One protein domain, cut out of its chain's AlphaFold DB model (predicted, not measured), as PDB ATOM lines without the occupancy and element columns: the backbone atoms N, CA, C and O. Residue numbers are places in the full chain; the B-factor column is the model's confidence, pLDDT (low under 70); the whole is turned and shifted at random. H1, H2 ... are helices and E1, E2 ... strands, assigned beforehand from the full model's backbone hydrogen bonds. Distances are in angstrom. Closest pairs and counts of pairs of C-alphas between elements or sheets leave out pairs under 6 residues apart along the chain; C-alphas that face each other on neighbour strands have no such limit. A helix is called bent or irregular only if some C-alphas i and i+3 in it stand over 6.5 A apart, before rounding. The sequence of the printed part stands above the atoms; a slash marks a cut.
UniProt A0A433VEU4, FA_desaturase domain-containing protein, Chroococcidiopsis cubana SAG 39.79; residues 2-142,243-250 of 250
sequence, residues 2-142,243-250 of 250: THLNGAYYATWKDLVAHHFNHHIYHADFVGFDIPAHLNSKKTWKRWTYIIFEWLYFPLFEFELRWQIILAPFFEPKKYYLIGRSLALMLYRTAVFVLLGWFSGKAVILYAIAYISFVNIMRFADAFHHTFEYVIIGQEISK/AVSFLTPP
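What this domain is: This is residues 2 to 142 and 243 to 250 of the 250 residues of the protein "FA_desaturase domain-containing protein" of Chroococcidiopsis cubana SAG 39.79 (UniProt A0A433VEU4). What shape do these atoms make? Three long helices, H4, H5 and H6, form a triangle: H5 and H6 meet near residues 100 and 107 as a V, and H4 crosses between its arms. H3, with the short H2 close by, makes a corner at the first end of H4, while H1 and a tiny two-strand sheet, E1 and E2, lie toward the mouth of the V. What is it made of? The 149 printed residues hold six named helices and two named strands, in the order H1, E1, H2, H3, H4, H5, H6, E2; the class is mostly helix, and the sheet, of order E1, E2, is parallel. How large is it? It is compact, with a radius of gyration of the C-alphas of 16.8 A, and spans 53 by 37 by 29 A.

Where its parts are: Where do the first elements lie? H1 is residues 12 to 25, 19.9 A long, beginning at C-alpha 12 (-21.704, 49.708, -21.719); E1 is 28 to 30, 6.5 A; H2 is 34 to 39, 8.4 A; H3 is 43 to 54, 16.2 A. And the later ones? H4 is residues 59 to 74, 21.4 A; H5 is 76 to 102, 39.4 A; H6 is 104 to 125, 31.9 A. E2 is residues 133 to 135, 6.6 A, ending at C-alpha 135 (-9.519, 48.960, -4.464).

How they stand to each other: What is near H1 and E1? H1 touches no helix; its closest C-alpha to E1 is that of His 22, 5.9 A from that of Asp 28. E1 and E2 are parallel at 37 degrees, with N 134 and O 28 at 2.9 A within hydrogen-bond range, and with H2 to H6 between them they form a strand-helix-strand unit, two parallel neighbour strands joined through helices. How do the helices meet? H2 and H3 are close but not clearly touching, the C-alphas of Leu 38 and Arg 46 being closest at 6.8 A. H3 touches H4 at a steep tilt of 65 degrees, closest at the C-alphas of Phe 52 and Leu 59, 6.1 A; H4 touches H5 at 54 degrees, steep, closest at Pro 72 and Lys 78, C-alphas 4.5 A apart; H5 touches H6 at 45 degrees, steep, closest at Gly 100 and Val 107, C-alphas 5.7 A apart. H4 and H6 are near each other, with 6 pairs of C-alphas within 10 A. Are the helices even? H4 and H5 are irregular, C-alphas 69 and 72 being 7.2 A apart and 77 and 80 7.6 A, with kinks of 35 degrees near residue 68 and 47 degrees near residue 83. Every O i to N i+4 pair is within hydrogen-bond range in H1, H2, H3 and H6, against 9 of 12 in H4 and 18 of 23 in H5.

The domain as a whole: How far does it reach? The two C-alphas farthest apart, of Phe 102 and Ser 141, are 53.0 A apart. Is the printed part continuous? Residues 143 to 242 are not printed, and C-alphas 142 and 243 are 20.8 A apart across the cut. Are any links long? Six are tight, and that from H6 to E2 is short. Where is confidence low? Residues 2 to 8, 245 to 247 and 250 are under 70 in pLDDT; the mean of the printed part is 89.7.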
ATOM      1  N   THR A   2     -20.641  46.366 -27.996       52.94
ATOM      2  CA  THR A   2     -19.509  45.802 -27.220       52.94
ATOM      3  C   THR A   2     -19.339  44.281 -27.374       52.94
ATOM      4  O   THR A   2     -18.227  43.774 -27.464       52.94
ATOM      5  N   HIS A   3     -20.443  43.550 -27.534       53.38
ATOM      6  CA  HIS A   3     -20.448  42.092 -27.685       53.38
ATOM      7  C   HIS A   3     -19.849  41.575 -29.006       53.38
ATOM      8  O   HIS A   3     -19.414  40.424 -29.021       53.38
ATOM      9  N   LEU A   4     -19.810  42.390 -30.073       48.97
ATOM     10  CA  LEU A   4     -19.318  41.986 -31.402       48.97
ATOM     11  C   LEU A   4     -17.786  41.906 -31.460       48.97
ATOM     12  O   LEU A   4     -17.245  41.004 -32.084       48.97
ATOM     13  N   ASN A   5     -17.087  42.782 -30.737       53.25
ATOM     14  CA  ASN A   5     -15.620  42.854 -30.758       53.25
ATOM     15  C   ASN A   5     -14.966  42.005 -29.650       53.25
ATOM     16  O   ASN A   5     -13.847  42.276 -29.229       53.25
ATOM     17  N   GLY A   6     -15.691  41.026 -29.093       53.03
ATOM     18  CA  GLY A   6     -15.221  40.217 -27.960       53.03
ATOM     19  C   GLY A   6     -15.128  40.971 -26.622       53.03
ATOM     20  O   GLY A   6     -14.763  40.370 -25.610       53.03
ATOM     21  N   ALA A   7     -15.519  42.249 -26.586       55.12
ATOM     22  CA  ALA A   7     -15.348  43.154 -25.457       55.12
ATOM     23  C   ALA A   7     -16.542  43.082 -24.482       55.12
ATOM     24  O   ALA A   7     -17.562  43.742 -24.640       55.12
ATOM     25  N   TYR A   8     -16.373  42.274 -23.441       69.12
ATOM     26  CA  TYR A   8     -17.087  42.330 -22.159       69.12
ATOM     27  C   TYR A   8     -18.522  41.821 -22.037       69.12
ATOM     28  O   TYR A   8     -19.430  42.107 -22.815       69.12
ATOM     29  N   TYR A   9     -18.693  41.083 -20.938       81.94
ATOM     30  CA  TYR A   9     -19.969  40.754 -20.312       81.94
ATOM     31  C   TYR A   9     -20.532  41.932 -19.503       81.94
ATOM     32  O   TYR A   9     -21.752  42.035 -19.352       81.94
ATOM     33  N   ALA A  10     -19.663  42.855 -19.069       81.56
ATOM     34  CA  ALA A  10     -20.046  44.124 -18.461       81.56
ATOM     35  C   ALA A  10     -20.954  44.948 -19.390       81.56
ATOM     36  O   ALA A  10     -20.938  44.817 -20.624       81.56
ATOM     37  N   THR A  11     -21.790  45.795 -18.795       85.25
ATOM     38  CA  THR A  11     -22.639  46.686 -19.584       85.25
ATOM     39  C   THR A  11     -21.820  47.849 -20.138       85.25
ATOM     40  O   THR A  11     -20.768  48.204 -19.614       85.25
ATOM     41  N   TRP A  12     -22.316  48.479 -21.206       85.19
ATOM     42  CA  TRP A  12     -21.704  49.708 -21.719       85.19
ATOM     43  C   TRP A  12     -21.654  50.805 -20.649       85.19
ATOM     44  O   TRP A  12     -20.659  51.508 -20.544       85.19
ATOM     45  N   LYS A  13     -22.706  50.909 -19.828       87.06
ATOM     46  CA  LYS A  13     -22.779  51.880 -18.735       87.06
ATOM     47  C   LYS A  13     -21.654  51.663 -17.722       87.06
ATOM     48  O   LYS A  13     -21.011  52.635 -17.347       87.06
ATOM     49  N   ASP A  14     -21.399  50.416 -17.333       86.56
ATOM     50  CA  ASP A  14     -20.354  50.092 -16.353       86.56
ATOM     51  C   ASP A  14     -18.959  50.351 -16.926       86.56
ATOM     52  O   ASP A  14     -18.129  50.960 -16.262       86.56
ATOM     53  N   LEU A  15     -18.725  49.980 -18.193       86.44
ATOM     54  CA  LEU A  15     -17.471  50.275 -18.896       86.44
ATOM     55  C   LEU A  15     -17.194  51.777 -18.956       86.44
ATOM     56  O   LEU A  15     -16.091  52.222 -18.657       86.44
ATOM     57  N   VAL A  16     -18.209  52.556 -19.331       87.62
ATOM     58  CA  VAL A  16     -18.121  54.014 -19.408       87.62
ATOM     59  C   VAL A  16     -17.891  54.619 -18.026       87.62
ATOM     60  O   VAL A  16     -17.053  55.503 -17.892       87.62
ATOM     61  N   ALA A  17     -18.589  54.140 -16.994       89.31
ATOM     62  CA  ALA A  17     -18.408  54.619 -15.628       89.31
ATOM     63  C   ALA A  17     -16.998  54.317 -15.100       89.31
ATOM     64  O   ALA A  17     -16.343  55.221 -14.590       89.31
ATOM     65  N   HIS A  18     -16.510  53.087 -15.280       88.56
ATOM     66  CA  HIS A  18     -15.145  52.690 -14.928       88.56
ATOM     67  C   HIS A  18     -14.114  53.584 -15.624       88.56
ATOM     68  O   HIS A  18     -13.255  54.187 -14.986       88.56
ATOM     69  N   HIS A  19     -14.274  53.741 -16.936       90.56
ATOM     70  CA  HIS A  19     -13.414  54.571 -17.755       90.56
ATOM     71  C   HIS A  19     -13.417  56.048 -17.331       90.56
ATOM     72  O   HIS A  19     -12.365  56.667 -17.217       90.56
ATOM     73  N   PHE A  20     -14.583  56.646 -17.077       91.69
ATOM     74  CA  PHE A  20     -14.639  58.035 -16.627       91.69
ATOM     75  C   PHE A  20     -14.074  58.212 -15.225       91.69
ATOM     76  O   PHE A  20     -13.392  59.204 -14.993       91.69
ATOM     77  N   ASN A  21     -14.319  57.276 -14.307       91.62
ATOM     78  CA  ASN A  21     -13.755  57.346 -12.964       91.62
ATOM     79  C   ASN A  21     -12.226  57.337 -13.014       91.62
ATOM     80  O   ASN A  21     -11.614  58.178 -12.357       91.62
ATOM     81  N   HIS A  22     -11.622  56.487 -13.852       92.50
ATOM     82  CA  HIS A  22     -10.177  56.497 -14.114       92.50
ATOM     83  C   HIS A  22      -9.664  57.903 -14.441       92.50
ATOM     84  O   HIS A  22      -8.749  58.414 -13.808       92.50
ATOM     85  N   HIS A  23     -10.337  58.592 -15.364       92.81
ATOM     86  CA  HIS A  23      -9.977  59.954 -15.767       92.81
ATOM     87  C   HIS A  23     -10.364  61.055 -14.782       92.81
ATOM     88  O   HIS A  23      -9.809  62.142 -14.849       92.81
ATOM     89  N   ILE A  24     -11.367  60.842 -13.934       93.38
ATOM     90  CA  ILE A  24     -11.812  61.846 -12.957       93.38
ATOM     91  C   ILE A  24     -10.891  61.843 -11.744       93.38
ATOM     92  O   ILE A  24     -10.611  62.915 -11.208       93.38
ATOM     93  N   TYR A  25     -10.476  60.656 -11.301       94.06
ATOM     94  CA  TYR A  25      -9.677  60.472 -10.095       94.06
ATOM     95  C   TYR A  25      -8.176  60.322 -10.383       94.06
ATOM     96  O   TYR A  25      -7.389  60.540  -9.463       94.06
ATOM     97  N   HIS A  26      -7.796  60.025 -11.634       93.88
ATOM     98  CA  HIS A  26      -6.440  59.655 -12.066       93.88
ATOM     99  C   HIS A  26      -5.887  58.499 -11.222       93.88
ATOM    100  O   HIS A  26      -4.846  58.603 -10.576       93.88
ATOM    101  N   ALA A  27      -6.667  57.422 -11.184       92.81
ATOM    102  CA  ALA A  27      -6.414  56.226 -10.397       92.81
ATOM    103  C   ALA A  27      -6.873  54.996 -11.177       92.81
ATOM    104  O   ALA A  27      -7.923  55.032 -11.826       92.81
ATOM    105  N   ASP A  28      -6.119  53.910 -11.056       91.44
ATOM    106  CA  ASP A  28      -6.451  52.627 -11.662       91.44
ATOM    107  C   ASP A  28      -7.297  51.813 -10.670       91.44
ATOM    108  O   ASP A  28      -6.853  51.441  -9.580       91.44
ATOM    109  N   PHE A  29      -8.552  51.553 -11.030       89.94
ATOM    110  CA  PHE A  29      -9.497  50.868 -10.149       89.94
ATOM    111  C   PHE A  29      -9.372  49.354 -10.274       89.94
ATOM    112  O   PHE A  29      -9.537  48.790 -11.353       89.94
ATOM    113  N   VAL A  30      -9.158  48.682  -9.145       89.50
ATOM    114  CA  VAL A  30      -9.025  47.222  -9.085       89.50
ATOM    115  C   VAL A  30     -10.024  46.614  -8.104       89.50
ATOM    116  O   VAL A  30     -10.457  47.242  -7.140       89.50
ATOM    117  N   GLY A  31     -10.414  45.360  -8.336       88.31
ATOM    118  CA  GLY A  31     -11.331  44.655  -7.434       88.31
ATOM    119  C   GLY A  31     -10.683  44.234  -6.109       88.31
ATOM    120  O   GLY A  31     -11.382  44.040  -5.118       88.31
ATOM    121  N   PHE A  32      -9.359  44.060  -6.092       90.94
ATOM    122  CA  PHE A  32      -8.577  43.609  -4.941       90.94
ATOM    123  C   PHE A  32      -7.074  43.836  -5.178       90.94
ATOM    124  O   PHE A  32      -6.648  44.052  -6.311       90.94
ATOM    125  N   ASP A  33      -6.265  43.724  -4.119       92.06
ATOM    126  CA  ASP A  33      -4.799  43.733  -4.209       92.06
ATOM    127  C   ASP A  33      -4.291  42.451  -4.896       92.06
ATOM    128  O   ASP A  33      -4.319  41.354  -4.324       92.06
ATOM    129  N   ILE A  34      -3.857  42.588  -6.150       91.50
ATOM    130  CA  ILE A  34      -3.421  41.480  -7.006       91.50
ATOM    131  C   ILE A  34      -2.134  40.822  -6.483       91.50
ATOM    132  O   ILE A  34      -2.158  39.599  -6.283       91.50
ATOM    133  N   PRO A  35      -1.035  41.565  -6.219       93.62
ATOM    134  CA  PRO A  35       0.148  41.007  -5.572       93.62
ATOM    135  C   PRO A  35      -0.170  40.244  -4.286       93.62
ATOM    136  O   PRO A  35       0.263  39.098  -4.143       93.62
ATOM    137  N   ALA A  36      -0.948  40.817  -3.365       94.81
ATOM    138  CA  ALA A  36      -1.296  40.142  -2.115       94.81
ATOM    139  C   ALA A  36      -2.133  38.878  -2.370       94.81
ATOM    140  O   ALA A  36      -1.864  37.808  -1.808       94.81
ATOM    141  N   HIS A  37      -3.107  38.957  -3.282       94.44
ATOM    142  CA  HIS A  37      -3.942  37.824  -3.667       94.44
ATOM    143  C   HIS A  37      -3.121  36.661  -4.230       94.44
ATOM    144  O   HIS A  37      -3.344  35.512  -3.844       94.44
ATOM    145  N   LEU A  38      -2.169  36.930  -5.125       95.31
ATOM    146  CA  LEU A  38      -1.342  35.895  -5.745       95.31
ATOM    147  C   LEU A  38      -0.257  35.367  -4.798       95.31
ATOM    148  O   LEU A  38      -0.005  34.158  -4.776       95.31
ATOM    149  N   ASN A  39       0.338  36.225  -3.966       95.69
ATOM    150  CA  ASN A  39       1.338  35.810  -2.980       95.69
ATOM    151  C   ASN A  39       0.742  34.936  -1.864       95.69
ATOM    152  O   ASN A  39       1.432  34.035  -1.387       95.69
ATOM    153  N   SER A  40      -0.535  35.123  -1.510       96.69
ATOM    154  CA  SER A  40      -1.237  34.277  -0.528       96.69
ATOM    155  C   SER A  40      -1.565  32.861  -1.032       96.69
ATOM    156  O   SER A  40      -1.951  31.987  -0.249       96.69
ATOM    157  N   LYS A  41      -1.430  32.589  -2.340       96.00
ATOM    158  CA  LYS A  41      -1.716  31.262  -2.899       96.00
ATOM    159  C   LYS A  41      -0.633  30.255  -2.512       96.00
ATOM    160  O   LYS A  41       0.554  30.563  -2.453       96.00
ATOM    161  N   LYS A  42      -1.047  28.990  -2.365       97.19
ATOM    162  CA  LYS A  42      -0.129  27.848  -2.217       97.19
ATOM    163  C   LYS A  42       0.893  27.821  -3.363       97.19
ATOM    164  O   LYS A  42       0.540  28.113  -4.507       97.19
ATOM    165  N   THR A  43       2.115  27.375  -3.074       96.69
ATOM    166  CA  THR A  43       3.256  27.373  -4.010       96.69
ATOM    167  C   THR A  43       2.919  26.765  -5.371       96.69
ATOM    168  O   THR A  43       3.232  27.359  -6.397       96.69
ATOM    169  N   TRP A  44       2.217  25.629  -5.413       96.69
ATOM    170  CA  TRP A  44       1.859  24.982  -6.682       96.69
ATOM    171  C   TRP A  44       0.933  25.843  -7.555       96.69
ATOM    172  O   TRP A  44       1.127  25.893  -8.764       96.69
ATOM    173  N   LYS A  45      -0.020  26.578  -6.957       95.81
ATOM    174  CA  LYS A  45      -0.901  27.500  -7.696       95.81
ATOM    175  C   LYS A  45      -0.107  28.672  -8.259       95.81
ATOM    176  O   LYS A  45      -0.317  29.056  -9.403       95.81
ATOM    177  N   ARG A  46       0.832  29.216  -7.475       96.62
ATOM    178  CA  ARG A  46       1.741  30.280  -7.935       96.62
ATOM    179  C   ARG A  46       2.550  29.817  -9.145       96.62
ATOM    180  O   ARG A  46       2.595  30.530 -10.142       96.62
ATOM    181  N   TRP A  47       3.106  28.606  -9.087       97.38
ATOM    182  CA  TRP A  47       3.812  28.001 -10.218       97.38
ATOM    183  C   TRP A  47       2.927  27.830 -11.449       97.38
ATOM    184  O   TRP A  47       3.406  28.070 -12.551       97.38
ATOM    185  N   THR A  48       1.643  27.494 -11.293       97.69
ATOM    186  CA  THR A  48       0.707  27.463 -12.426       97.69
ATOM    187  C   THR A  48       0.639  28.821 -13.127       97.69
ATOM    188  O   THR A  48       0.853  28.880 -14.334       97.69
ATOM    189  N   TYR A  49       0.426  29.924 -12.401       97.00
ATOM    190  CA  TYR A  49       0.413  31.253 -13.028       97.00
ATOM    191  C   TYR A  49       1.755  31.600 -13.678       97.00
ATOM    192  O   TYR A  49       1.767  32.082 -14.804       97.00
ATOM    193  N   ILE A  50       2.878  31.304 -13.014       97.44
ATOM    194  CA  ILE A  50       4.224  31.577 -13.539       97.44
ATOM    195  C   ILE A  50       4.477  30.822 -14.849       97.44
ATOM    196  O   ILE A  50       4.929  31.429 -15.815       97.44
ATOM    197  N   ILE A  51       4.183  29.519 -14.896       98.00
ATOM    198  CA  ILE A  51       4.431  28.672 -16.070       98.00
ATOM    199  C   ILE A  51       3.582  29.138 -17.252       98.00
ATOM    200  O   ILE A  51       4.103  29.325 -18.349       98.00
ATOM    201  N   PHE A  52       2.282  29.348 -17.036       97.81
ATOM    202  CA  PHE A  52       1.387  29.780 -18.108       97.81
ATOM    203  C   PHE A  52       1.741  31.185 -18.602       97.81
ATOM    204  O   PHE A  52       1.838  31.393 -19.811       97.81
ATOM    205  N   GLU A  53       2.016  32.121 -17.689       96.06
ATOM    206  CA  GLU A  53       2.438  33.471 -18.057       96.06
ATOM    207  C   GLU A  53       3.761  33.425 -18.841       96.06
ATOM    208  O   GLU A  53       3.860  34.042 -19.897       96.06
ATOM    209  N   TRP A  54       4.744  32.615 -18.425       96.62
ATOM    210  CA  TRP A  54       5.990  32.411 -19.178       96.62
ATOM    211  C   TRP A  54       5.737  31.891 -20.606       96.62
ATOM    212  O   TRP A  54       6.310  32.422 -21.558       96.62
ATOM    213  N   LEU A  55       4.798  30.951 -20.771       96.75
ATOM    214  CA  LEU A  55       4.367  30.370 -22.054       96.75
ATOM    215  C   LEU A  55       3.507  31.291 -22.938       96.75
ATOM    216  O   LEU A  55       2.934  30.836 -23.924       96.75
ATOM    217  N   TYR A  56       3.388  32.579 -22.622       95.62
ATOM    218  CA  TYR A  56       2.492  33.509 -23.320       95.62
ATOM    219  C   TYR A  56       0.996  33.241 -23.170       95.62
ATOM    220  O   TYR A  56       0.191  33.855 -23.872       95.62
ATOM    221  N   PHE A  57       0.599  32.421 -22.201       97.00
ATOM    222  CA  PHE A  57      -0.800  32.207 -21.873       97.00
ATOM    223  C   PHE A  57      -1.182  33.019 -20.620       97.00
ATOM    224  O   PHE A  57      -0.815  32.636 -19.509       97.00
ATOM    225  N   PRO A  58      -1.935  34.126 -20.753       94.56
ATOM    226  CA  PRO A  58      -2.231  35.050 -19.657       94.56
ATOM    227  C   PRO A  58      -3.317  34.492 -18.722       94.56
ATOM    228  O   PRO A  58      -4.441  34.988 -18.675       94.56
ATOM    229  N   LEU A  59      -2.999  33.419 -17.993       95.81
ATOM    230  CA  LEU A  59      -3.964  32.652 -17.199       95.81
ATOM    231  C   LEU A  59      -4.695  33.518 -16.168       95.81
ATOM    232  O   LEU A  59      -5.907  33.388 -16.014       95.81
ATOM    233  N   PHE A  60      -3.974  34.416 -15.497       93.75
ATOM    234  CA  PHE A  60      -4.565  35.303 -14.497       93.75
ATOM    235  C   PHE A  60      -5.576  36.282 -15.113       93.75
ATOM    236  O   PHE A  60      -6.663  36.472 -14.576       93.75
ATOM    237  N   GLU A  61      -5.277  36.829 -16.294       91.62
ATOM    238  CA  GLU A  61      -6.212  37.694 -17.026       91.62
ATOM    239  C   GLU A  61      -7.493  36.937 -17.408       91.62
ATOM    240  O   GLU A  61      -8.604  37.456 -17.292       91.62
ATOM    241  N   PHE A  62      -7.355  35.683 -17.850       92.50
ATOM    242  CA  PHE A  62      -8.504  34.829 -18.144       92.50
ATOM    243  C   PHE A  62      -9.333  34.517 -16.897       92.50
ATOM    244  O   PHE A  62     -10.560  34.483 -16.985       92.50
ATOM    245  N   GLU A  63      -8.692  34.313 -15.748       93.38
ATOM    246  CA  GLU A  63      -9.386  34.109 -14.478       93.38
ATOM    247  C   GLU A  63     -10.239  35.326 -14.106       93.38
ATOM    248  O   GLU A  63     -11.429  35.168 -13.842       93.38
ATOM    249  N   LEU A  64      -9.679  36.536 -14.167       90.69
ATOM    250  CA  LEU A  64     -10.420  37.773 -13.902       90.69
ATOM    251  C   LEU A  64     -11.622  37.940 -14.842       90.69
ATOM    252  O   LEU A  64     -12.721  38.296 -14.416       90.69
ATOM    253  N   ARG A  65     -11.468  37.602 -16.125       89.31
ATOM    254  CA  ARG A  65     -12.589  37.620 -17.079       89.31
ATOM    255  C   ARG A  65     -13.671  36.615 -16.721       89.31
ATOM    256  O   ARG A  65     -14.851  36.939 -16.827       89.31
ATOM    257  N   TRP A  66     -13.294  35.413 -16.292       90.75
ATOM    258  CA  TRP A  66     -14.256  34.427 -15.808       90.75
ATOM    259  C   TRP A  66     -14.979  34.905 -14.554       90.75
ATOM    260  O   TRP A  66     -16.188  34.704 -14.459       90.75
ATOM    261  N   GLN A  67     -14.295  35.604 -13.646       90.44
ATOM    262  CA  GLN A  67     -14.945  36.233 -12.497       90.44
ATOM    263  C   GLN A  67     -16.009  37.243 -12.950       90.44
ATOM    264  O   GLN A  67     -17.130  37.177 -12.463       90.44
ATOM    265  N   ILE A  68     -15.734  38.087 -13.952       87.94
ATOM    266  CA  ILE A  68     -16.729  39.029 -14.509       87.94
ATOM    267  C   ILE A  68     -17.921  38.293 -15.144       87.94
ATOM    268  O   ILE A  68     -19.069  38.699 -14.962       87.94
ATOM    269  N   ILE A  69     -17.668  37.209 -15.886       89.75
ATOM    270  CA  ILE A  69     -18.719  36.387 -16.516       89.75
ATOM    271  C   ILE A  69     -19.647  35.787 -15.460       89.75
ATOM    272  O   ILE A  69     -20.867  35.769 -15.638       89.75
ATOM    273  N   LEU A  70     -19.056  35.290 -14.374       92.88
ATOM    274  CA  LEU A  70     -19.748  34.559 -13.321       92.88
ATOM    275  C   LEU A  70     -20.303  35.463 -12.212       92.88
ATOM    276  O   LEU A  70     -21.185  35.038 -11.469       92.88
ATOM    277  N   ALA A  71     -19.841  36.708 -12.112       91.56
ATOM    278  CA  ALA A  71     -20.242  37.659 -11.081       91.56
ATOM    279  C   ALA A  71     -21.771  37.797 -10.921       91.56
ATOM    280  O   ALA A  71     -22.239  37.760  -9.783       91.56
ATOM    281  N   PRO A  72     -22.591  37.856 -11.994       93.88
ATOM    282  CA  PRO A  72     -24.050  37.903 -11.866       93.88
ATOM    283  C   PRO A  72     -24.689  36.712 -11.153       93.88
ATOM    284  O   PRO A  72     -25.830  36.829 -10.736       93.88
ATOM    285  N   PHE A  73     -24.006  35.577 -11.012       95.50
ATOM    286  CA  PHE A  73     -24.540  34.396 -10.325       95.50
ATOM    287  C   PHE A  73     -24.182  34.362  -8.836       95.50
ATOM    288  O   PHE A  73     -24.832  33.660  -8.066       95.50
ATOM    289  N   PHE A  74     -23.169  35.126  -8.419       95.00
ATOM    290  CA  PHE A  74     -22.642  35.100  -7.053       95.00
ATOM    291  C   PHE A  74     -22.815  36.428  -6.309       95.00
ATOM    292  O   PHE A  74     -22.935  36.426  -5.089       95.00
ATOM    293  N   GLU A  75     -22.879  37.557  -7.018       92.81
ATOM    294  CA  GLU A  75     -23.013  38.888  -6.426       92.81
ATOM    295  C   GLU A  75     -24.467  39.390  -6.506       92.81
ATOM    296  O   GLU A  75     -24.919  39.728  -7.605       92.81
ATOM    297  N   PRO A  76     -25.192  39.547  -5.375       94.19
ATOM    298  CA  PRO A  76     -26.596  39.979  -5.374       94.19
ATOM    299  C   PRO A  76     -26.859  41.269  -6.158       94.19
ATOM    300  O   PRO A  76     -27.835  41.380  -6.898       94.19
ATOM    301  N   LYS A  77     -25.926  42.224  -6.074       91.00
ATOM    302  CA  LYS A  77     -25.973  43.500  -6.803       91.00
ATOM    303  C   LYS A  77     -25.940  43.352  -8.332       91.00
ATOM    304  O   LYS A  77     -26.333  44.284  -9.018       91.00
ATOM    305  N   LYS A  78     -25.500  42.207  -8.871       91.50
ATOM    306  CA  LYS A  78     -25.383  41.927 -10.315       91.50
ATOM    307  C   LYS A  78     -26.427  40.917 -10.822       91.50
ATOM    308  O   LYS A  78     -26.424  40.616 -12.013       91.50
ATOM    309  N   TYR A  79     -27.353  40.430  -9.988       94.56
ATOM    310  CA  TYR A  79     -28.339  39.404 -10.382       94.56
ATOM    311  C   TYR A  79     -29.223  39.818 -11.570       94.56
ATOM    312  O   TYR A  79     -29.604  38.984 -12.391       94.56
ATOM    313  N   TYR A  80     -29.472  41.118 -11.741       92.94
ATOM    314  CA  TYR A  80     -30.200  41.651 -12.898       92.94
ATOM    315  C   TYR A  80     -29.500  41.386 -14.251       92.94
ATOM    316  O   TYR A  80     -30.127  41.511 -15.303       92.94
ATOM    317  N   LEU A  81     -28.215  41.005 -14.253       92.69
ATOM    318  CA  LEU A  81     -27.433  40.682 -15.451       92.69
ATOM    319  C   LEU A  81     -27.439  39.191 -15.816       92.69
ATOM    320  O   LEU A  81     -26.939  38.854 -16.888       92.69
ATOM    321  N   ILE A  82     -28.012  38.302 -14.993       94.50
ATOM    322  CA  ILE A  82     -27.974  36.843 -15.219       94.50
ATOM    323  C   ILE A  82     -28.465  36.480 -16.625       94.50
ATOM    324  O   ILE A  82     -27.760  35.800 -17.370       94.50
ATOM    325  N   GLY A  83     -29.639  36.982 -17.027       93.50
ATOM    326  CA  GLY A  83     -30.212  36.687 -18.345       93.50
ATOM    327  C   GLY A  83     -29.321  37.153 -19.500       93.50
ATOM    328  O   GLY A  83     -29.125  36.425 -20.472       93.50
ATOM    329  N   ARG A  84     -28.702  38.335 -19.367       90.81
ATOM    330  CA  ARG A  84     -27.740  38.858 -20.347       90.81
ATOM    331  C   ARG A  84     -26.497  37.973 -20.428       90.81
ATOM    332  O   ARG A  84     -26.067  37.654 -21.535       90.81
ATOM    333  N   SER A  85     -25.920  37.589 -19.289       91.06
ATOM    334  CA  SER A  85     -24.734  36.731 -19.257       91.06
ATOM    335  C   SER A  85     -25.019  35.363 -19.863       91.06
ATOM    336  O   SER A  85     -24.259  34.923 -20.721       91.06
ATOM    337  N   LEU A  86     -26.148  34.736 -19.521       94.00
ATOM    338  CA  LEU A  86     -26.568  33.472 -20.130       94.00
ATOM    339  C   LEU A  86     -26.754  33.600 -21.646       94.00
ATOM    340  O   LEU A  86     -26.246  32.764 -22.389       94.00
ATOM    341  N   ALA A  87     -27.415  34.661 -22.119       92.00
ATOM    342  CA  ALA A  87     -27.610  34.893 -23.549       92.00
ATOM    343  C   ALA A  87     -26.276  35.068 -24.296       92.00
ATOM    344  O   ALA A  87     -26.086  34.494 -25.367       92.00
ATOM    345  N   LEU A  88     -25.330  35.821 -23.724       90.81
ATOM    346  CA  LEU A  88     -23.998  36.011 -24.305       90.81
ATOM    347  C   LEU A  88     -23.163  34.723 -24.286       90.81
ATOM    348  O   LEU A  88     -22.494  34.441 -25.280       90.81
ATOM    349  N   MET A  89     -23.216  33.942 -23.201       90.88
ATOM    350  CA  MET A  89     -22.561  32.630 -23.118       90.88
ATOM    351  C   MET A  89     -23.117  31.690 -24.181       90.88
ATOM    352  O   MET A  89     -22.348  31.123 -24.950       90.88
ATOM    353  N   LEU A  90     -24.445  31.579 -24.277       93.62
ATOM    354  CA  LEU A  90     -25.110  30.727 -25.259       93.62
ATOM    355  C   LEU A  90     -24.747  31.135 -26.689       93.62
ATOM    356  O   LEU A  90     -24.328  30.289 -27.473       93.62
ATOM    357  N   TYR A  91     -24.846  32.427 -27.013       91.38
ATOM    358  CA  TYR A  91     -24.477  32.958 -28.325       91.38
ATOM    359  C   TYR A  91     -23.017  32.647 -28.681       91.38
ATOM    360  O   TYR A  91     -22.742  32.113 -29.754       91.38
ATOM    361  N   ARG A  92     -22.070  32.934 -27.776       89.25
ATOM    362  CA  ARG A  92     -20.637  32.707 -28.025       89.25
ATOM    363  C   ARG A  92     -20.307  31.224 -28.152       89.25
ATOM    364  O   ARG A  92     -19.571  30.854 -29.064       89.25
ATOM    365  N   THR A  93     -20.872  30.381 -27.289       92.12
ATOM    366  CA  THR A  93     -20.701  28.928 -27.373       92.12
ATOM    367  C   THR A  93     -21.286  28.387 -28.673       92.12
ATOM    368  O   THR A  93     -20.617  27.606 -29.339       92.12
ATOM    369  N   ALA A  94     -22.471  28.839 -29.094       94.50
ATOM    370  CA  ALA A  94     -23.070  28.422 -30.360       94.50
ATOM    371  C   ALA A  94     -22.184  28.794 -31.560       94.50
ATOM    372  O   ALA A  94     -21.892  27.936 -32.389       94.50
ATOM    373  N   VAL A  95     -21.684  30.034 -31.623       92.00
ATOM    374  CA  VAL A  95     -20.758  30.471 -32.685       92.00
ATOM    375  C   VAL A  95     -19.474  29.634 -32.685       92.00
ATOM    376  O   VAL A  95     -19.006  29.238 -33.749       92.00
ATOM    377  N   PHE A  96     -18.915  29.325 -31.514       91.62
ATOM    378  CA  PHE A  96     -17.681  28.545 -31.411       91.62
ATOM    379  C   PHE A  96     -17.876  27.064 -31.770       91.62
ATOM    380  O   PHE A  96     -17.032  26.481 -32.448       91.62
ATOM    381  N   VAL A  97     -19.003  26.466 -31.373       95.69
ATOM    382  CA  VAL A  97     -19.392  25.104 -31.772       95.69
ATOM    383  C   VAL A  97     -19.591  25.032 -33.282       95.69
ATOM    384  O   VAL A  97     -19.062  24.121 -33.913       95.69
ATOM    385  N   LEU A  98     -20.279  26.011 -33.879       96.38
ATOM    386  CA  LEU A  98     -20.433  26.099 -35.332       96.38
ATOM    387  C   LEU A  98     -19.073  26.235 -36.029       96.38
ATOM    388  O   LEU A  98     -18.809  25.522 -36.991       96.38
ATOM    389  N   LEU A  99     -18.176  27.087 -35.521       95.12
ATOM    390  CA  LEU A  99     -16.821  27.223 -36.060       95.12
ATOM    391  C   LEU A  99     -16.056  25.893 -36.020       95.12
ATOM    392  O   LEU A  99     -15.432  25.521 -37.011       95.12
ATOM    393  N   GLY A 100     -16.130  25.166 -34.902       96.62
ATOM    394  CA  GLY A 100     -15.505  23.851 -34.748       96.62
ATOM    395  C   GLY A 100     -16.107  22.789 -35.661       96.62
ATOM    396  O   GLY A 100     -15.363  21.986 -36.219       96.62
ATOM    397  N   TRP A 101     -17.426  22.835 -35.863       97.81
ATOM    398  CA  TRP A 101     -18.135  21.979 -36.811       97.81
ATOM    399  C   TRP A 101     -17.659  22.207 -38.251       97.81
ATOM    400  O   TRP A 101     -17.432  21.248 -38.982       97.81
ATOM    401  N   PHE A 102     -17.453  23.467 -38.653       97.06
ATOM    402  CA  PHE A 102     -16.923  23.794 -39.979       97.06
ATOM    403  C   PHE A 102     -15.429  23.479 -40.122       97.06
ATOM    404  O   PHE A 102     -14.996  23.021 -41.178       97.06
ATOM    405  N   SER A 103     -14.615  23.761 -39.099       97.69
ATOM    406  CA  SER A 103     -13.172  23.523 -39.140       97.69
ATOM    407  C   SER A 103     -12.526  23.567 -37.755       97.69
ATOM    408  O   SER A 103     -12.338  24.631 -37.160       97.69
ATOM    409  N   GLY A 104     -12.023  22.420 -37.293       96.31
ATOM    410  CA  GLY A 104     -11.184  22.362 -36.090       96.31
ATOM    411  C   GLY A 104      -9.906  23.213 -36.195       96.31
ATOM    412  O   GLY A 104      -9.457  23.783 -35.203       96.31
ATOM    413  N   LYS A 105      -9.348  23.391 -37.405       97.69
ATOM    414  CA  LYS A 105      -8.194  24.284 -37.622       97.69
ATOM    415  C   LYS A 105      -8.555  25.745 -37.345       97.69
ATOM    416  O   LYS A 105      -7.749  26.466 -36.764       97.69
ATOM    417  N   ALA A 106      -9.760  26.173 -37.728       96.38
ATOM    418  CA  ALA A 106     -10.223  27.535 -37.483       96.38
ATOM    419  C   ALA A 106     -10.365  27.823 -35.979       96.38
ATOM    420  O   ALA A 106      -9.999  28.907 -35.534       96.38
ATOM    421  N   VAL A 107     -10.800  26.836 -35.189       95.06
ATOM    422  CA  VAL A 107     -10.845  26.931 -33.720       95.06
ATOM    423  C   VAL A 107      -9.456  27.163 -33.120       95.06
ATOM    424  O   VAL A 107      -9.288  28.058 -32.293       95.06
ATOM    425  N   ILE A 108      -8.447  26.406 -33.562       96.31
ATOM    426  CA  ILE A 108      -7.065  26.560 -33.078       96.31
ATOM    427  C   ILE A 108      -6.505  27.937 -33.460       96.31
ATOM    428  O   ILE A 108      -5.958  28.637 -32.610       96.31
ATOM    429  N   LEU A 109      -6.675  28.357 -34.719       96.44
ATOM    430  CA  LEU A 109      -6.210  29.667 -35.185       96.44
ATOM    431  C   LEU A 109      -6.905  30.818 -34.450       96.44
ATOM    432  O   LEU A 109      -6.245  31.788 -34.083       96.44
ATOM    433  N   TYR A 110      -8.207  30.695 -34.181       93.81
ATOM    434  CA  TYR A 110      -8.940  31.666 -33.374       93.81
ATOM    435  C   TYR A 110      -8.391  31.738 -31.945       93.81
ATOM    436  O   TYR A 110      -8.186  32.834 -31.431       93.81
ATOM    437  N   ALA A 111      -8.112  30.595 -31.309       93.19
ATOM    438  CA  ALA A 111      -7.538  30.564 -29.965       93.19
ATOM    439  C   ALA A 111      -6.171  31.267 -29.917       93.19
ATOM    440  O   ALA A 111      -5.946  32.104 -29.042       93.19
ATOM    441  N   ILE A 112      -5.295  30.996 -30.892       96.06
ATOM    442  CA  ILE A 112      -3.996  31.672 -31.023       96.06
ATOM    443  C   ILE A 112      -4.195  33.179 -31.222       96.06
ATOM    444  O   ILE A 112      -3.595  33.973 -30.500       96.06
ATOM    445  N   ALA A 113      -5.064  33.586 -32.152       94.00
ATOM    446  CA  ALA A 113      -5.340  34.997 -32.418       94.00
ATOM    447  C   ALA A 113      -5.886  35.721 -31.178       94.00
ATOM    448  O   ALA A 113      -5.460  36.835 -30.877       94.00
ATOM    449  N   TYR A 114      -6.784  35.081 -30.423       91.56
ATOM    450  CA  TYR A 114      -7.360  35.655 -29.212       91.56
ATOM    451  C   TYR A 114      -6.325  35.793 -28.091       91.56
ATOM    452  O   TYR A 114      -6.243  36.847 -27.466       91.56
ATOM    453  N   ILE A 115      -5.494  34.773 -27.853       94.38
ATOM    454  CA  ILE A 115      -4.412  34.843 -26.858       94.38
ATOM    455  C   ILE A 115      -3.408  35.942 -27.235       94.38
ATOM    456  O   ILE A 115      -2.990  36.713 -26.368       94.38
ATOM    457  N   SER A 116      -3.060  36.065 -28.518       94.00
ATOM    458  CA  SER A 116      -2.207  37.146 -29.022       94.00
ATOM    459  C   SER A 116      -2.839  38.517 -28.799       94.00
ATOM    460  O   SER A 116      -2.181  39.403 -28.259       94.00
ATOM    461  N   PHE A 117      -4.125  38.679 -29.121       91.12
ATOM    462  CA  PHE A 117      -4.878  39.903 -28.848       91.12
ATOM    463  C   PHE A 117      -4.830  40.282 -27.361       91.12
ATOM    464  O   PHE A 117      -4.529  41.427 -27.032       91.12
ATOM    465  N   VAL A 118      -5.054  39.327 -26.450       91.25
ATOM    466  CA  VAL A 118      -4.980  39.592 -25.004       91.25
ATOM    467  C   VAL A 118      -3.576  40.032 -24.589       91.25
ATOM    468  O   VAL A 118      -3.449  40.990 -23.834       91.25
ATOM    469  N   ASN A 119      -2.522  39.377 -25.082       93.19
ATOM    470  CA  ASN A 119      -1.146  39.776 -24.771       93.19
ATOM    471  C   ASN A 119      -0.819  41.181 -25.280       93.19
ATOM    472  O   ASN A 119      -0.193  41.946 -24.558       93.19
ATOM    473  N   ILE A 120      -1.254  41.520 -26.490       90.81
ATOM    474  CA  ILE A 120      -1.035  42.834 -27.098       90.81
ATOM    475  C   ILE A 120      -1.731  43.939 -26.298       90.81
ATOM    476  O   ILE A 120      -1.115  44.955 -25.992       90.81
ATOM    477  N   MET A 121      -2.998  43.736 -25.932       89.00
ATOM    478  CA  MET A 121      -3.734  44.730 -25.151       89.00
ATOM    479  C   MET A 121      -3.133  44.898 -23.752       89.00
ATOM    480  O   MET A 121      -2.932  46.022 -23.307       89.00
ATOM    481  N   ARG A 122      -2.763  43.791 -23.088       90.94
ATOM    482  CA  ARG A 122      -2.054  43.834 -21.795       90.94
ATOM    483  C   ARG A 122      -0.713  44.547 -21.905       90.94
ATOM    484  O   ARG A 122      -0.355  45.281 -20.997       90.94
ATOM    485  N   PHE A 123       0.022  44.323 -22.991       92.19
ATOM    486  CA  PHE A 123       1.287  45.001 -23.245       92.19
ATOM    487  C   PHE A 123       1.103  46.516 -23.335       92.19
ATOM    488  O   PHE A 123       1.839  47.242 -22.675       92.19
ATOM    489  N   ALA A 124       0.121  46.983 -24.112       89.38
ATOM    490  CA  ALA A 124      -0.147  48.410 -24.229       89.38
ATOM    491  C   ALA A 124      -0.543  49.008 -22.867       89.38
ATOM    492  O   ALA A 124       0.116  49.921 -22.372       89.38
ATOM    493  N   ASP A 125      -1.546  48.418 -22.217       90.00
ATOM    494  CA  ASP A 125      -2.102  48.946 -20.969       90.00
ATOM    495  C   ASP A 125      -1.099  48.924 -19.810       90.00
ATOM    496  O   ASP A 125      -1.110  49.822 -18.975       90.00
ATOM    497  N   ALA A 126      -0.184  47.947 -19.777       92.25
ATOM    498  CA  ALA A 126       0.817  47.830 -18.718       92.25
ATOM    499  C   ALA A 126       1.711  49.070 -18.576       92.25
ATOM    500  O   ALA A 126       2.281  49.266 -17.506       92.25
ATOM    501  N   PHE A 127       1.857  49.881 -19.625       92.00
ATOM    502  CA  PHE A 127       2.778  51.019 -19.630       92.00
ATOM    503  C   PHE A 127       2.097  52.369 -19.858       92.00
ATOM    504  O   PHE A 127       2.779  53.369 -20.049       92.00
ATOM    505  N   HIS A 128       0.765  52.412 -19.849       91.38
ATOM    506  CA  HIS A 128       0.007  53.652 -20.019       91.38
ATOM    507  C   HIS A 128       0.084  54.566 -18.801       91.38
ATOM    508  O   HIS A 128       0.104  55.789 -18.965       91.38
ATOM    509  N   HIS A 129       0.150  53.973 -17.607       91.38
ATOM    510  CA  HIS A 129       0.106  54.693 -16.347       91.38
ATOM    511  C   HIS A 129       1.049  54.138 -15.294       91.38
ATOM    512  O   HIS A 129       1.399  52.959 -15.292       91.38
ATOM    513  N   THR A 130       1.372  55.014 -14.350       92.19
ATOM    514  CA  THR A 130       1.859  54.668 -13.010       92.19
ATOM    515  C   THR A 130       0.911  55.209 -11.937       92.19
ATOM    516  O   THR A 130       1.330  55.581 -10.842       92.19
ATOM    517  N   PHE A 131      -0.386  55.276 -12.255       92.31
ATOM    518  CA  PHE A 131      -1.419  55.714 -11.321       92.31
ATOM    519  C   PHE A 131      -1.523  54.772 -10.127       92.31
ATOM    520  O   PHE A 131      -1.289  53.571 -10.228       92.31
ATOM    521  N   GLU A 132      -1.906  55.319  -8.980       90.62
ATOM    522  CA  GLU A 132      -2.183  54.519  -7.795       90.62
ATOM    523  C   GLU A 132      -3.311  53.506  -8.052       90.62
ATOM    524  O   GLU A 132      -4.345  53.843  -8.639       90.62
ATOM    525  N   TYR A 133      -3.121  52.276  -7.563       90.50
ATOM    526  CA  TYR A 133      -4.182  51.276  -7.520       90.50
ATOM    527  C   TYR A 133      -5.127  51.535  -6.366       90.50
ATOM    528  O   TYR A 133      -4.725  51.488  -5.205       90.50
ATOM    529  N   VAL A 134      -6.403  51.725  -6.691       91.25
ATOM    530  CA  VAL A 134      -7.446  51.902  -5.687       91.25
ATOM    531  C   VAL A 134      -8.427  50.743  -5.735       91.25
ATOM    532  O   VAL A 134      -9.057  50.466  -6.760       91.25
ATOM    533  N   ILE A 135      -8.565  50.056  -4.601       91.19
ATOM    534  CA  ILE A 135      -9.519  48.960  -4.464       91.19
ATOM    535  C   ILE A 135     -10.930  49.545  -4.400       91.19
ATOM    536  O   ILE A 135     -11.218  50.433  -3.594       91.19
ATOM    537  N   ILE A 136     -11.836  49.025  -5.227       87.19
ATOM    538  CA  ILE A 136     -13.227  49.484  -5.246       87.19
ATOM    539  C   ILE A 136     -13.861  49.379  -3.856       87.19
ATOM    540  O   ILE A 136     -13.880  48.319  -3.233       87.19
ATOM    541  N   GLY A 137     -14.448  50.493  -3.409       85.38
ATOM    542  CA  GLY A 137     -15.092  50.624  -2.101       85.38
ATOM    543  C   GLY A 137     -14.218  51.283  -1.034       85.38
ATOM    544  O   GLY A 137     -14.735  51.579   0.040       85.38
ATOM    545  N   GLN A 138     -12.938  51.541  -1.316       88.50
ATOM    546  CA  GLN A 138     -12.079  52.368  -0.466       88.50
ATOM    547  C   GLN A 138     -12.264  53.865  -0.755       88.50
ATOM    548  O   GLN A 138     -12.787  54.253  -1.804       88.50
ATOM    549  N   GLU A 139     -11.840  54.708   0.188       87.31
ATOM    550  CA  GLU A 139     -11.779  56.155  -0.024       87.31
ATOM    551  C   GLU A 139     -10.762  56.490  -1.120       87.31
ATOM    552  O   GLU A 139      -9.656  55.955  -1.147       87.31
ATOM    553  N   ILE A 140     -11.145  57.391  -2.026       87.56
ATOM    554  CA  ILE A 140     -10.320  57.803  -3.163       87.56
ATOM    555  C   ILE A 140     -10.064  59.300  -3.059       87.56
ATOM    556  O   ILE A 140     -11.001  60.100  -3.005       87.56
ATOM    557  N   SER A 141      -8.793  59.685  -3.104       88.25
ATOM    558  CA  SER A 141      -8.403  61.084  -3.262       88.25
ATOM    559  C   SER A 141      -8.217  61.397  -4.737       88.25
ATOM    560  O   SER A 141      -7.363  60.816  -5.402       88.25
ATOM    561  N   LYS A 142      -9.005  62.341  -5.255       92.50
ATOM    562  CA  LYS A 142      -8.823  62.839  -6.620       92.50
ATOM    563  C   LYS A 142      -7.442  63.484  -6.754       92.50
ATOM    564  O   LYS A 142      -7.135  64.429  -6.028       92.50
ATOM    565  N   ALA A 243      -4.043  43.874 -14.912       82.75
ATOM    566  CA  ALA A 243      -5.494  44.018 -14.722       82.75
ATOM    567  C   ALA A 243      -6.013  45.468 -14.670       82.75
ATOM    568  O   ALA A 243      -7.112  45.721 -14.194       82.75
ATOM    569  N   VAL A 244      -5.234  46.409 -15.201       75.56
ATOM    570  CA  VAL A 244      -5.616  47.815 -15.429       75.56
ATOM    571  C   VAL A 244      -6.331  48.016 -16.765       75.56
ATOM    572  O   VAL A 244      -6.739  49.110 -17.138       75.56
ATOM    573  N   SER A 245      -6.459  46.937 -17.532       66.38
ATOM    574  CA  SER A 245      -7.019  46.976 -18.867       66.38
ATOM    575  C   SER A 245      -8.532  47.187 -18.824       66.38
ATOM    576  O   SER A 245      -9.234  46.592 -18.005       66.38
ATOM    577  N   PHE A 246      -9.085  47.866 -19.838       65.69
ATOM    578  CA  PHE A 246     -10.526  47.780 -20.152       65.69
ATOM    579  C   PHE A 246     -10.988  46.345 -20.417       65.69
ATOM    580  O   PHE A 246     -12.182  46.086 -20.578       65.69
ATOM    581  N   LEU A 247     -10.037  45.411 -20.482       67.38
ATOM    582  CA  LEU A 247     -10.277  43.998 -20.528       67.38
ATOM    583  C   LEU A 247     -10.706  43.349 -19.195       67.38
ATOM    584  O   LEU A 247     -11.070  42.177 -19.162       67.38
ATOM    585  N   THR A 248     -10.663  44.042 -18.075       72.38
ATOM    586  CA  THR A 248     -11.030  43.422 -16.796       72.38
ATOM    587  C   THR A 248     -11.670  44.451 -15.866       72.38
ATOM    588  O   THR A 248     -11.218  44.602 -14.737       72.38
ATOM    589  N   PRO A 249     -12.742  45.157 -16.304       74.19
ATOM    590  CA  PRO A 249     -13.410  46.128 -15.448       74.19
ATOM    591  C   PRO A 249     -13.963  45.406 -14.200       74.19
ATOM    592  O   PRO A 249     -14.702  44.424 -14.361       74.19
ATOM    593  N   PRO A 250     -13.596  45.843 -12.987       64.00
ATOM    594  CA  PRO A 250     -14.045  45.241 -11.727       64.00
ATOM    595  C   PRO A 250     -15.562  45.389 -11.458       64.00
ATOM    596  O   PRO A 250     -16.178  46.373 -11.928       64.00
TER     597      PRO A 250